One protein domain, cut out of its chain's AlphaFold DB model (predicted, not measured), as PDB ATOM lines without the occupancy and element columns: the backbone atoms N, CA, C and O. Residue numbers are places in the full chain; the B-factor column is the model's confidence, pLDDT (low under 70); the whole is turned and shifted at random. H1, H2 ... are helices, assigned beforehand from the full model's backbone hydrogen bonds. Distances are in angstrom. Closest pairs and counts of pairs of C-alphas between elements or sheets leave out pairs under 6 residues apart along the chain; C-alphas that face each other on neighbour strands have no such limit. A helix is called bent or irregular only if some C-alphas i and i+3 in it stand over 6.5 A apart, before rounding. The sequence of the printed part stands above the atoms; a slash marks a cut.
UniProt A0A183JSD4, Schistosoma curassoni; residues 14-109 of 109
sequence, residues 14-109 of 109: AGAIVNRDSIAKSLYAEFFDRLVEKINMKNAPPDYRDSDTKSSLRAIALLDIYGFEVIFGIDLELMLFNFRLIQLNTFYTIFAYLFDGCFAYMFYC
ATOM      1  N   ALA A  14      -6.248 -16.882 -62.718       95.69
ATOM      2  CA  ALA A  14      -5.365 -16.345 -61.679       95.69
ATOM      3  C   ALA A  14      -6.060 -16.274 -60.306       95.69
ATOM      4  O   ALA A  14      -5.497 -16.705 -59.303       95.69
ATOM      5  N   GLY A  15      -7.309 -15.802 -60.266       93.50
ATOM      6  CA  GLY A  15      -8.122 -15.761 -59.051       93.50
ATOM      7  C   GLY A  15      -8.456 -17.154 -58.523       93.50
ATOM      8  O   GLY A  15      -8.430 -17.376 -57.318       93.50
ATOM      9  N   ALA A  16      -8.695 -18.124 -59.408       94.69
ATOM     10  CA  ALA A  16      -8.905 -19.514 -59.014       94.69
ATOM     11  C   ALA A  16      -7.654 -20.127 -58.357       94.69
ATOM     12  O   ALA A  16      -7.782 -20.834 -57.356       94.69
ATOM     13  N   ILE A  17      -6.455 -19.821 -58.869       96.06
ATOM     14  CA  ILE A  17      -5.178 -20.249 -58.271       96.06
ATOM     15  C   ILE A  17      -5.003 -19.628 -56.882       96.06
ATOM     16  O   ILE A  17      -4.789 -20.360 -55.919       96.06
ATOM     17  N   VAL A  18      -5.177 -18.309 -56.755       95.56
ATOM     18  CA  VAL A  18      -5.062 -17.614 -55.461       95.56
ATOM     19  C   VAL A  18      -6.080 -18.146 -54.452       95.56
ATOM     20  O   VAL A  18      -5.722 -18.380 -53.299       95.56
ATOM     21  N   ASN A  19      -7.324 -18.399 -54.868       94.81
ATOM     22  CA  ASN A  19      -8.357 -18.952 -53.993       94.81
ATOM     23  C   ASN A  19      -7.999 -20.364 -53.523       94.81
ATOM     24  O   ASN A  19      -8.100 -20.653 -52.332       94.81
ATOM     25  N   ARG A  20      -7.546 -21.233 -54.435       96.25
ATOM     26  CA  ARG A  20      -7.079 -22.584 -54.093       96.25
ATOM     27  C   ARG A  20      -5.943 -22.523 -53.075       96.25
ATOM     28  O   ARG A  20      -6.005 -23.211 -52.060       96.25
ATOM     29  N   ASP A  21      -4.935 -21.695 -53.333       96.88
ATOM     30  CA  ASP A  21      -3.748 -21.594 -52.484       96.88
ATOM     31  C   ASP A  21      -4.092 -20.972 -51.123       96.88
ATOM     32  O   ASP A  21      -3.602 -21.431 -50.094       96.88
ATOM     33  N   SER A  22      -5.003 -19.996 -51.086       96.12
ATOM     34  CA  SER A  22      -5.507 -19.395 -49.843       96.12
ATOM     35  C   SER A  22      -6.262 -20.408 -48.983       96.12
ATOM     36  O   SER A  22      -6.020 -20.492 -47.780       96.12
ATOM     37  N   ILE A  23      -7.134 -21.222 -49.591       97.00
ATOM     38  CA  ILE A  23      -7.849 -22.291 -48.882       97.00
ATOM     39  C   ILE A  23      -6.855 -23.328 -48.352       97.00
ATOM     40  O   ILE A  23      -6.951 -23.721 -47.192       97.00
ATOM     41  N   ALA A  24      -5.879 -23.742 -49.164       97.81
ATOM     42  CA  ALA A  24      -4.863 -24.703 -48.747       97.81
ATOM     43  C   ALA A  24      -4.024 -24.180 -47.568       97.81
ATOM     44  O   ALA A  24      -3.842 -24.900 -46.586       97.81
ATOM     45  N   LYS A  25      -3.576 -22.917 -47.625       96.62
ATOM     46  CA  LYS A  25      -2.846 -22.259 -46.530       96.62
ATOM     47  C   LYS A  25      -3.691 -22.167 -45.259       96.62
ATOM     48  O   LYS A  25      -3.206 -22.518 -44.189       96.62
ATOM     49  N   SER A  26      -4.955 -21.755 -45.377       97.75
ATOM     50  CA  SER A  26      -5.875 -21.654 -44.235       97.75
ATOM     51  C   SER A  26      -6.121 -23.010 -43.580       97.75
ATOM     52  O   SER A  26      -6.098 -23.116 -42.358       97.75
ATOM     53  N   LEU A  27      -6.339 -24.050 -44.387       97.94
ATOM     54  CA  LEU A  27      -6.574 -25.398 -43.891       97.94
ATOM     55  C   LEU A  27      -5.332 -25.935 -43.172       97.94
ATOM     56  O   LEU A  27      -5.438 -26.482 -42.077       97.94
ATOM     57  N   TYR A  28      -4.152 -25.752 -43.768       98.00
ATOM     58  CA  TYR A  28      -2.891 -26.170 -43.161       98.00
ATOM     59  C   TYR A  28      -2.632 -25.461 -41.826       98.00
ATOM     60  O   TYR A  28      -2.277 -26.127 -40.855       98.00
ATOM     61  N   ALA A  29      -2.861 -24.145 -41.754       97.00
ATOM     62  CA  ALA A  29      -2.724 -23.379 -40.517       97.00
ATOM     63  C   ALA A  29      -3.641 -23.923 -39.406       97.00
ATOM     64  O   ALA A  29      -3.171 -24.218 -38.310       97.00
ATOM     65  N   GLU A  30      -4.918 -24.180 -39.710       97.88
ATOM     66  CA  GLU A  30      -5.863 -24.754 -38.742       97.88
ATOM     67  C   GLU A  30      -5.441 -26.160 -38.274       97.88
ATOM     68  O   GLU A  30      -5.558 -26.505 -37.094       97.88
ATOM     69  N   PHE A  31      -4.936 -26.998 -39.186       98.06
ATOM     70  CA  PHE A  31      -4.418 -28.317 -38.819       98.06
ATOM     71  C   PHE A  31      -3.190 -28.228 -37.917       98.06
ATOM     72  O   PHE A  31      -3.082 -29.014 -36.974       98.06
ATOM     73  N   PHE A  32      -2.285 -27.293 -38.201       97.62
ATOM     74  CA  PHE A  32      -1.101 -27.058 -37.388       97.62
ATOM     75  C   PHE A  32      -1.486 -26.639 -35.964       97.62
ATOM     76  O   PHE A  32      -1.027 -27.265 -35.007       97.62
ATOM     77  N   ASP A  33      -2.414 -25.691 -35.812       97.50
ATOM     78  CA  ASP A  33      -2.898 -25.247 -34.499       97.50
ATOM     79  C   ASP A  33      -3.507 -26.405 -33.695       97.50
ATOM     80  O   ASP A  33      -3.157 -26.632 -32.533       97.50
ATOM     81  N   ARG A  34      -4.353 -27.225 -34.334       97.69
ATOM     82  CA  ARG A  34      -4.951 -28.419 -33.704       97.69
ATOM     83  C   ARG A  34      -3.916 -29.472 -33.324       97.69
ATOM     84  O   ARG A  34      -4.111 -30.216 -32.360       97.69
ATOM     85  N   LEU A  35      -2.846 -29.605 -34.101       97.88
ATOM     86  CA  LEU A  35      -1.757 -30.524 -33.789       97.88
ATOM     87  C   LEU A  35      -1.006 -30.055 -32.540       97.88
ATOM     88  O   LEU A  35      -0.813 -30.854 -31.620       97.88
ATOM     89  N   VAL A  36      -0.643 -28.772 -32.485       96.75
ATOM     90  CA  VAL A  36       0.026 -28.155 -31.333       96.75
ATOM     91  C   VAL A  36      -0.836 -28.284 -30.078       96.75
ATOM     92  O   VAL A  36      -0.341 -28.713 -29.037       96.75
ATOM     93  N   GLU A  37      -2.142 -28.024 -30.175       95.81
ATOM     94  CA  GLU A  37      -3.079 -28.202 -29.062       95.81
ATOM     95  C   GLU A  37      -3.077 -29.646 -28.539       95.81
ATOM     96  O   GLU A  37      -2.912 -29.878 -27.340       95.81
ATOM     97  N   LYS A  38      -3.181 -30.642 -29.427       96.38
ATOM     98  CA  LYS A  38      -3.155 -32.061 -29.037       96.38
ATOM     99  C   LYS A  38      -1.840 -32.467 -28.379       96.38
ATOM    100  O   LYS A  38      -1.855 -33.281 -27.454       96.38
ATOM    101  N   ILE A  39      -0.713 -31.943 -28.856       96.12
ATOM    102  CA  ILE A  39       0.602 -32.182 -28.253       96.12
ATOM    103  C   ILE A  39       0.647 -31.561 -26.854       96.12
ATOM    104  O   ILE A  39       1.028 -32.235 -25.899       96.12
ATOM    105  N   ASN A  40       0.188 -30.320 -26.706       92.56
ATOM    106  CA  ASN A  40       0.159 -29.623 -25.422       92.56
ATOM    107  C   ASN A  40      -0.751 -30.323 -24.408       92.56
ATOM    108  O   ASN A  40      -0.348 -30.514 -23.266       92.56
ATOM    109  N   MET A  41      -1.934 -30.789 -24.818       90.62
ATOM    110  CA  MET A  41      -2.831 -31.550 -23.940       90.62
ATOM    111  C   MET A  41      -2.211 -32.862 -23.449       90.62
ATOM    112  O   MET A  41      -2.462 -33.262 -22.316       90.62
ATOM    113  N   LYS A  42      -1.412 -33.538 -24.285       92.38
ATOM    114  CA  LYS A  42      -0.719 -34.779 -23.902       92.38
ATOM    115  C   LYS A  42       0.461 -34.538 -22.961       92.38
ATOM    116  O   LYS A  42       0.744 -35.401 -22.140       92.38
ATOM    117  N   ASN A  43       1.141 -33.401 -23.098       89.81
ATOM    118  CA  ASN A  43       2.305 -33.042 -22.283       89.81
ATOM    119  C   ASN A  43       1.948 -32.222 -21.031       89.81
ATOM    120  O   ASN A  43       2.826 -31.946 -20.215       89.81
ATOM    121  N   ALA A  44       0.689 -31.805 -20.878       85.50
ATOM    122  CA  ALA A  44       0.253 -31.003 -19.744       85.50
ATOM    123  C   ALA A  44       0.438 -31.776 -18.421       85.50
ATOM    124  O   ALA A  44      -0.005 -32.926 -18.321       85.50
ATOM    125  N   PRO A  45       1.042 -31.157 -17.389       82.00
ATOM    126  CA  PRO A  45       1.127 -31.751 -16.061       82.00
ATOM    127  C   PRO A  45      -0.267 -32.093 -15.503       82.00
ATOM    128  O   PRO A  45      -1.221 -31.362 -15.786       82.00
ATOM    129  N   PRO A  46      -0.398 -33.133 -14.659       73.44
ATOM    130  CA  PRO A  46      -1.677 -33.513 -14.046       73.44
ATOM    131  C   PRO A  46      -2.356 -32.348 -13.311       73.44
ATOM    132  O   PRO A  46      -3.561 -32.141 -13.449       73.44
ATOM    133  N   ASP A  47      -1.556 -31.528 -12.627       69.94
ATOM    134  CA  ASP A  47      -2.016 -30.399 -11.813       69.94
ATOM    135  C   ASP A  47      -2.326 -29.140 -12.641       69.94
ATOM    136  O   ASP A  47      -2.824 -28.149 -12.119       69.94
ATOM    137  N   TYR A  48      -2.078 -29.149 -13.958       65.56
ATOM    138  CA  TYR A  48      -2.309 -27.987 -14.827       65.56
ATOM    139  C   TYR A  48      -3.794 -27.612 -14.953       65.56
ATOM    140  O   TYR A  48      -4.127 -26.514 -15.401       65.56
ATOM    141  N   ARG A  49      -4.712 -28.519 -14.604       63.44
ATOM    142  CA  ARG A  49      -6.162 -28.290 -14.709       63.44
ATOM    143  C   ARG A  49      -6.784 -27.787 -13.411       63.44
ATOM    144  O   ARG A  49      -7.917 -27.318 -13.465       63.44
ATOM    145  N   ASP A  50      -6.054 -27.853 -12.302       66.44
ATOM    146  CA  ASP A  50      -6.539 -27.412 -11.002       66.44
ATOM    147  C   ASP A  50      -6.163 -25.936 -10.789       66.44
ATOM    148  O   ASP A  50      -5.038 -25.511 -11.068       66.44
ATOM    149  N   SER A  51      -7.131 -25.098 -10.408       60.97
ATOM    150  CA  SER A  51      -6.933 -23.639 -10.365       60.97
ATOM    151  C   SER A  51      -5.940 -23.212  -9.289       60.97
ATOM    152  O   SER A  51      -5.242 -22.212  -9.463       60.97
ATOM    153  N   ASP A  52      -5.852 -23.993  -8.215       63.22
ATOM    154  CA  ASP A  52      -5.144 -23.624  -6.991       63.22
ATOM    155  C   ASP A  52      -3.638 -23.929  -7.077       63.22
ATOM    156  O   ASP A  52      -2.820 -23.235  -6.472       63.22
ATOM    157  N   THR A  53      -3.235 -24.897  -7.905       57.88
ATOM    158  CA  THR A  53      -1.830 -25.278  -8.153       57.88
ATOM    159  C   THR A  53      -1.199 -24.563  -9.350       57.88
ATOM    160  O   THR A  53       0.031 -24.510  -9.455       57.88
ATOM    161  N   LYS A  54      -1.989 -23.921 -10.227       58.09
ATOM    162  CA  LYS A  54      -1.457 -23.123 -11.353       58.09
ATOM    163  C   LYS A  54      -0.490 -22.023 -10.918       58.09
ATOM    164  O   LYS A  54       0.463 -21.741 -11.639       58.09
ATOM    165  N   SER A  55      -0.709 -21.418  -9.748       60.00
ATOM    166  CA  SER A  55       0.119 -20.312  -9.251       60.00
ATOM    167  C   SER A  55       1.487 -20.749  -8.703       60.00
ATOM    168  O   SER A  55       2.362 -19.896  -8.556       60.00
ATOM    169  N   SER A  56       1.696 -22.034  -8.387       68.25
ATOM    170  CA  SER A  56       2.980 -22.545  -7.872       68.25
ATOM    171  C   SER A  56       3.840 -23.232  -8.934       68.25
ATOM    172  O   SER A  56       4.984 -23.600  -8.653       68.25
ATOM    173  N   LEU A  57       3.317 -23.422 -10.148       72.12
ATOM    174  CA  LEU A  57       4.053 -24.037 -11.248       72.12
ATOM    175  C   LEU A  57       5.139 -23.081 -11.755       72.12
ATOM    176  O   LEU A  57       4.863 -22.029 -12.326       72.12
ATOM    177  N   ARG A  58       6.400 -23.471 -11.561       80.25
ATOM    178  CA  ARG A  58       7.548 -22.823 -12.201       80.25
ATOM    179  C   ARG A  58       7.807 -23.506 -13.537       80.25
ATOM    180  O   ARG A  58       7.874 -24.730 -13.595       80.25
ATOM    181  N   ALA A  59       7.984 -22.715 -14.588       82.06
ATOM    182  CA  ALA A  59       8.314 -23.207 -15.917       82.06
ATOM    183  C   ALA A  59       9.667 -22.651 -16.366       82.06
ATOM    184  O   ALA A  59       9.977 -21.483 -16.132       82.06
ATOM    185  N   ILE A  60      10.453 -23.492 -17.033       89.38
ATOM    186  CA  ILE A  60      11.621 -23.072 -17.805       89.38
ATOM    187  C   ILE A  60      11.216 -23.194 -19.271       89.38
ATOM    188  O   ILE A  60      10.873 -24.284 -19.725       89.38
ATOM    189  N   ALA A  61      11.212 -22.075 -19.989       88.44
ATOM    190  CA  ALA A  61      10.892 -22.043 -21.410       88.44
ATOM    191  C   ALA A  61      12.180 -22.032 -22.236       88.44
ATOM    192  O   ALA A  61      13.112 -21.287 -21.932       88.44
ATOM    193  N   LEU A  62      12.212 -22.842 -23.293       92.69
ATOM    194  CA  LEU A  62      13.247 -22.795 -24.320       92.69
ATOM    195  C   LEU A  62      12.661 -22.084 -25.539       92.69
ATOM    196  O   LEU A  62      11.605 -22.478 -26.032       92.69
ATOM    197  N   LEU A  63      13.325 -21.022 -25.989       92.56
ATOM    198  CA  LEU A  63      12.942 -20.296 -27.193       92.56
ATOM    199  C   LEU A  63      13.744 -20.848 -28.374       92.56
ATOM    200  O   LEU A  63      14.955 -20.656 -28.428       92.56
ATOM    201  N   ASP A  64      13.055 -21.506 -29.301       91.62
ATOM    202  CA  ASP A  64      13.605 -21.964 -30.576       91.62
ATOM    203  C   ASP A  64      12.865 -21.242 -31.704       91.62
ATOM    204  O   ASP A  64      11.658 -21.408 -31.887       91.62
ATOM    205  N   ILE A  65      13.575 -20.356 -32.394       90.19
ATOM    206  CA  ILE A  65      13.059 -19.580 -33.518       90.19
ATOM    207  C   ILE A  65      14.091 -19.611 -34.640       90.19
ATOM    208  O   ILE A  65      15.287 -19.758 -34.388       90.19
ATOM    209  N   TYR A  66      13.635 -19.434 -35.879       82.50
ATOM    210  CA  TYR A  66      14.527 -19.352 -37.035       82.50
ATOM    211  C   TYR A  66      15.578 -18.232 -36.859       82.50
ATOM    212  O   TYR A  66      15.368 -17.271 -36.111       82.50
ATOM    213  N   GLY A  67      16.719 -18.346 -37.550       79.81
ATOM    214  CA  GLY A  67      17.804 -17.353 -37.541       79.81
ATOM    215  C   GLY A  67      17.652 -16.282 -38.627       79.81
ATOM    216  O   GLY A  67      16.806 -16.406 -39.496       79.81
ATOM    217  N   PHE A  68      18.470 -15.225 -38.587       79.75
ATOM    218  CA  PHE A  68      18.372 -14.099 -39.528       79.75
ATOM    219  C   PHE A  68      18.611 -14.523 -40.981       79.75
ATOM    220  O   PHE A  68      19.628 -15.147 -41.291       79.75
ATOM    221  N   GLU A  69      17.708 -14.122 -41.874       79.06
ATOM    222  CA  GLU A  69      17.766 -14.460 -43.295       79.06
ATOM    223  C   GLU A  69      17.842 -13.191 -44.151       79.06
ATOM    224  O   GLU A  69      17.033 -12.268 -44.020       79.06
ATOM    225  N   VAL A  70      18.819 -13.153 -45.063       73.31
ATOM    226  CA  VAL A  70      18.959 -12.097 -46.075       73.31
ATOM    227  C   VAL A  70      18.722 -12.722 -47.440       73.31
ATOM    228  O   VAL A  70      19.630 -13.289 -48.043       73.31
ATOM    229  N   ILE A  71      17.485 -12.634 -47.917       65.81
ATOM    230  CA  ILE A  71      17.096 -13.131 -49.238       65.81
ATOM    231  C   ILE A  71      16.889 -11.926 -50.163       65.81
ATOM    232  O   ILE A  71      16.356 -10.893 -49.758       65.81
ATOM    233  N   PHE A  72      17.330 -12.040 -51.417       58.31
ATOM    234  CA  PHE A  72      17.105 -11.018 -52.438       58.31
ATOM    235  C   PHE A  72      15.638 -11.044 -52.895       58.31
ATOM    236  O   PHE A  72      15.268 -11.780 -53.804       58.31
ATOM    237  N   GLY A  73      14.805 -10.236 -52.240       62.38
ATOM    238  CA  GLY A  73      13.384 -10.063 -52.539       62.38
ATOM    239  C   GLY A  73      12.629  -9.625 -51.286       62.38
ATOM    240  O   GLY A  73      12.788 -10.229 -50.230       62.38
ATOM    241  N   ILE A  74      11.842  -8.549 -51.373       66.12
ATOM    242  CA  ILE A  74      11.047  -8.064 -50.236       66.12
ATOM    243  C   ILE A  74       9.755  -8.878 -50.190       66.12
ATOM    244  O   ILE A  74       8.800  -8.561 -50.898       66.12
ATOM    245  N   ASP A  75       9.742  -9.925 -49.371       83.62
ATOM    246  CA  ASP A  75       8.519 -10.626 -48.989       83.62
ATOM    247  C   ASP A  75       8.045 -10.176 -47.598       83.62
ATOM    248  O   ASP A  75       8.851  -9.854 -46.717       83.62
ATOM    249  N   LEU A  76       6.725 -10.133 -47.404       86.44
ATOM    250  CA  LEU A  76       6.115  -9.703 -46.146       86.44
ATOM    251  C   LEU A  76       6.492 -10.650 -45.000       86.44
ATOM    252  O   LEU A  76       6.793 -10.177 -43.904       86.44
ATOM    253  N   GLU A  77       6.505 -11.963 -45.245       87.19
ATOM    254  CA  GLU A  77       6.821 -12.966 -44.218       87.19
ATOM    255  C   GLU A  77       8.261 -12.789 -43.714       87.19
ATOM    256  O   GLU A  77       8.494 -12.688 -42.507       87.19
ATOM    257  N   LEU A  78       9.211 -12.613 -44.636       86.56
ATOM    258  CA  LEU A  78      10.615 -12.364 -44.314       86.56
ATOM    259  C   LEU A  78      10.820 -11.042 -43.554       86.56
ATOM    260  O   LEU A  78      11.596 -10.984 -42.598       86.56
ATOM    261  N   MET A  79      10.114  -9.975 -43.945       87.62
ATOM    262  CA  MET A  79      10.178  -8.689 -43.244       87.62
ATOM    263  C   MET A  79       9.674  -8.808 -41.801       87.62
ATOM    264  O   MET A  79      10.336  -8.326 -40.880       87.62
ATOM    265  N   LEU A  80       8.516  -9.444 -41.591       89.31
ATOM    266  CA  LEU A  80       7.934  -9.636 -40.258       89.31
ATOM    267  C   LEU A  80       8.849 -10.472 -39.364       89.31
ATOM    268  O   LEU A  80       9.044 -10.154 -38.188       89.31
ATOM    269  N   PHE A  81       9.449 -11.508 -39.936       87.62
ATOM    270  CA  PHE A  81      10.385 -12.364 -39.240       87.62
ATOM    271  C   PHE A  81      11.664 -11.614 -38.817       87.62
ATOM    272  O   PHE A  81      12.001 -11.581 -37.630       87.62
ATOM    273  N   ASN A  82      12.323 -10.913 -39.745       86.81
ATOM    274  CA  ASN A  82      13.516 -10.117 -39.441       86.81
ATOM    275  C   ASN A  82      13.223  -8.992 -38.434       86.81
ATOM    276  O   ASN A  82      14.031  -8.727 -37.542       86.81
ATOM    277  N   PHE A  83      12.044  -8.370 -38.507       89.62
ATOM    278  CA  PHE A  83      11.608  -7.392 -37.510       89.62
ATOM    279  C   PHE A  83      11.515  -8.004 -36.105       89.62
ATOM    280  O   PHE A  83      11.991  -7.410 -35.133       89.62
ATOM    281  N   ARG A  84      10.967  -9.219 -35.982       89.94
ATOM    282  CA  ARG A  84      10.869  -9.924 -34.698       89.94
ATOM    283  C   ARG A  84      12.241 -10.259 -34.113       89.94
ATOM    284  O   ARG A  84      12.412 -10.138 -32.895       89.94
ATOM    285  N   LEU A  85      13.206 -10.622 -34.961       90.19
ATOM    286  CA  LEU A  85      14.595 -10.867 -34.562       90.19
ATOM    287  C   LEU A  85      15.294  -9.604 -34.070       90.19
ATOM    288  O   LEU A  85      15.962  -9.646 -33.039       90.19
ATOM    289  N   ILE A  86      15.099  -8.471 -34.747       90.31
ATOM    290  CA  ILE A  86      15.641  -7.183 -34.296       90.31
ATOM    291  C   ILE A  86      15.125  -6.867 -32.890       90.31
ATOM    292  O   ILE A  86      15.915  -6.556 -32.003       90.31
ATOM    293  N   GLN A  87      13.819  -7.023 -32.652       92.88
ATOM    294  CA  GLN A  87      13.234  -6.796 -31.328       92.88
ATOM    295  C   GLN A  87      13.793  -7.749 -30.259       92.88
ATOM    296  O   GLN A  87      14.010  -7.328 -29.123       92.88
ATOM    297  N   LEU A  88      14.015  -9.024 -30.597       92.88
ATOM    298  CA  LEU A  88      14.620  -9.988 -29.673       92.88
ATOM    299  C   LEU A  88      16.071  -9.615 -29.346       92.88
ATOM    300  O   LEU A  88      16.461  -9.652 -28.181       92.88
ATOM    301  N   ASN A  89      16.849  -9.203 -30.348       90.69
ATOM    302  CA  ASN A  89      18.217  -8.744 -30.142       90.69
ATOM    303  C   ASN A  89      18.253  -7.492 -29.255       90.69
ATOM    304  O   ASN A  89      19.026  -7.443 -28.307       90.69
ATOM    305  N   THR A  90      17.367  -6.516 -29.489       93.31
ATOM    306  CA  THR A  90      17.231  -5.340 -28.614       93.31
ATOM    307  C   THR A  90      16.923  -5.742 -27.172       93.31
ATOM    308  O   THR A  90      17.545  -5.217 -26.251       93.31
ATOM    309  N   PHE A  91      16.002  -6.690 -26.963       92.69
ATOM    310  CA  PHE A  91      15.705  -7.212 -25.629       92.69
ATOM    311  C   PHE A  91      16.943  -7.843 -24.975       92.69
ATOM    312  O   PHE A  91      17.262  -7.498 -23.840       92.69
ATOM    313  N   TYR A  92      17.666  -8.707 -25.695       90.44
ATOM    314  CA  TYR A  92      18.889  -9.339 -25.197       90.44
ATOM    315  C   TYR A  92      19.960  -8.307 -24.827       90.44
ATOM    316  O   TYR A  92      20.547  -8.383 -23.751       90.44
ATOM    317  N   THR A  93      20.173  -7.303 -25.680       90.00
ATOM    318  CA  THR A  93      21.124  -6.218 -25.427       90.00
ATOM    319  C   THR A  93      20.769  -5.446 -24.155       90.00
ATOM    320  O   THR A  93      21.628  -5.249 -23.301       90.00
ATOM    321  N   ILE A  94      19.505  -5.042 -23.990       92.75
ATOM    322  CA  ILE A  94      19.051  -4.329 -22.785       92.75
ATOM    323  C   ILE A  94      19.216  -5.207 -21.542       92.75
ATOM    324  O   ILE A  94      19.719  -4.739 -20.523       92.75
ATOM    325  N   PHE A  95      18.809  -6.473 -21.624       90.50
ATOM    326  CA  PHE A  95      18.928  -7.424 -20.526       90.50
ATOM    327  C   PHE A  95      20.384  -7.591 -20.077       90.50
ATOM    328  O   PHE A  95      20.663  -7.485 -18.885       90.50
ATOM    329  N   ALA A  96      21.310  -7.780 -21.021       89.12
ATOM    330  CA  ALA A  96      22.735  -7.908 -20.734       89.12
ATOM    331  C   ALA A  96      23.290  -6.656 -20.035       89.12
ATOM    332  O   ALA A  96      23.896  -6.768 -18.972       89.12
ATOM    333  N   TYR A  97      23.001  -5.457 -20.555       87.62
ATOM    334  CA  TYR A  97      23.465  -4.208 -19.940       87.62
ATOM    335  C   TYR A  97      22.890  -3.961 -18.541       87.62
ATOM    336  O   TYR A  97      23.597  -3.448 -17.675       87.62
ATOM    337  N   LEU A  98      21.623  -4.310 -18.299       86.88
ATOM    338  CA  LEU A  98      21.026  -4.204 -16.966       86.88
ATOM    339  C   LEU A  98      21.691  -5.165 -15.978       86.88
ATOM    340  O   LEU A  98      21.958  -4.773 -14.845       86.88
ATOM    341  N   PHE A  99      21.982  -6.395 -16.401       81.19
ATOM    342  CA  PHE A  99      22.681  -7.366 -15.563       81.19
ATOM    343  C   PHE A  99      24.112  -6.929 -15.249       81.19
ATOM    344  O   PHE A  99      24.489  -6.935 -14.078       81.19
ATOM    345  N   ASP A 100      24.873  -6.477 -16.247       77.19
ATOM    346  CA  ASP A 100      26.237  -5.976 -16.047       77.19
ATOM    347  C   ASP A 100      26.256  -4.723 -15.156       77.19
ATOM    348  O   ASP A 100      27.087  -4.603 -14.255       77.19
ATOM    349  N   GLY A 101      25.297  -3.812 -15.350       67.69
ATOM    350  CA  GLY A 101      25.120  -2.629 -14.511       67.69
ATOM    351  C   GLY A 101      24.780  -2.985 -13.063       67.69
ATOM    352  O   GLY A 101      25.452  -2.521 -12.145       67.69
ATOM    353  N   CYS A 102      23.778  -3.841 -12.831       61.03
ATOM    354  CA  CYS A 102      23.419  -4.309 -11.490       61.03
ATOM    355  C   CYS A 102      24.570  -5.053 -10.807       61.03
ATOM    356  O   CYS A 102      24.779  -4.860  -9.611       61.03
ATOM    357  N   PHE A 103      25.333  -5.861 -11.547       60.12
ATOM    358  CA  PHE A 103      26.518  -6.524 -11.015       60.12
ATOM    359  C   PHE A 103      27.560  -5.486 -10.593       60.12
ATOM    360  O   PHE A 103      27.984  -5.501  -9.445       60.12
ATOM    361  N   ALA A 104      27.893  -4.507 -11.441       59.22
ATOM    362  CA  ALA A 104      28.805  -3.428 -11.064       59.22
ATOM    363  C   ALA A 104      28.331  -2.678  -9.801       59.22
ATOM    364  O   ALA A 104      29.098  -2.538  -8.851       59.22
ATOM    365  N   TYR A 105      27.059  -2.276  -9.714       57.50
ATOM    366  CA  TYR A 105      26.527  -1.610  -8.515       57.50
ATOM    367  C   TYR A 105      26.597  -2.473  -7.245       57.50
ATOM    368  O   TYR A 105      26.769  -1.927  -6.161       57.50
ATOM    369  N   MET A 106      26.513  -3.802  -7.355       58.00
ATOM    370  CA  MET A 106      26.597  -4.710  -6.207       58.00
ATOM    371  C   MET A 106      28.033  -4.926  -5.689       58.00
ATOM    372  O   MET A 106      28.197  -5.350  -4.552       58.00
ATOM    373  N   PHE A 107      29.062  -4.650  -6.502       57.09
ATOM    374  CA  PHE A 107      30.479  -4.730  -6.102       57.09
ATOM    375  C   PHE A 107      31.090  -3.372  -5.717       57.09
ATOM    376  O   PHE A 107      32.161  -3.341  -5.113       57.09
ATOM    377  N   TYR A 108      30.437  -2.260  -6.070       54.59
ATOM    378  CA  TYR A 108      30.884  -0.895  -5.755       54.59
ATOM    379  C   TYR A 108      30.090  -0.216  -4.613       54.59
ATOM    380  O   TYR A 108      30.336   0.959  -4.326       54.59
ATOM    381  N   CYS A 109      29.184  -0.935  -3.943       48.16
ATOM    382  CA  CYS A 109      28.583  -0.571  -2.650       48.16
ATOM    383  C   CYS A 109      29.068  -1.527  -1.557       48.16
ATOM    384  O   CYS A 109      29.268  -1.043  -0.421       48.16
TER     385      CYS A 109
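AT A GLANCE: This is residues 14 to 109 of the 109 residues of a protein of Schistosoma curassoni (UniProt A0A183JSD4). Two long helices, H1 and H3, make two limbs of an open, flattened zigzag, and the long link of residues 50 to 75 folds back between them as the third limb. The helices do not meet; the short turn of helix H2 sits at the corner where the zigzag reverses after H1, and residues 87 to 109, of which 87 to 107 belong to H3, stick out. The printed part has 96 residues, with three named helices in the order H1, H2, H3 and no named strand; its class is all helix. It is extended, with a radius of gyration of the C-alphas of 21.4 A, and it spans 70 by 46 by 16 A, which is only just flat.

IN THESE COORDINATES: Find C-alpha 14 at (-5.365, -16.345, -61.679); from there H1, residues 14 to 43, runs 43.5 A to C-alpha 43 at (2.305, -33.042, -22.283). Next look at H2, residues 46 to 49, which is irregular, but only just: C-alphas 46 and 49 are 6.9 A apart. Read on through the link to Leu 76, where H3, residues 76 to 107, begins at (6.115, -9.703, -46.146). This longest helix, with 32 residues, runs 47.1 A to C-alpha 107 at (30.479, -4.730, -6.102).

HOW THE PARTS SIT: Begin at H1, which touches no helix and stands free, as do residues 14 to 44 as a stretch. A tight link of 2 residues joins it to H2, yet H1 and H2 are apart. A long link of 26 residues joins H2 to H3, and these two are apart as well. H1 and H3 are also apart, with no C-alpha of the one within 8 A of the other. Compare the z values of the C-alphas at the ends: they rise from residue 14 to residue 43 and from residue 76 to residue 107. In the backbones of H1 and H3 each O i to N i+4 pair is within hydrogen-bond range. H2, with 4 residues, is too short for such a pair, and its 1 pair of O i and N i+3 is not within range.

THE WHOLE: The two C-alphas farthest apart are those of Ala 16 and Cys 109, at 70.3 A. Cys 109 is the chain's last residue, and the printed part has no cut. Along the long link from H2 to H3, residues 58 to 64 and 71 to 77 stand free, of which 76 and 77 belong to H3. The mean pLDDT of the printed part is 83.4; look for values under 70 at residues 47 to 56, 71 to 74 and 101 to 109.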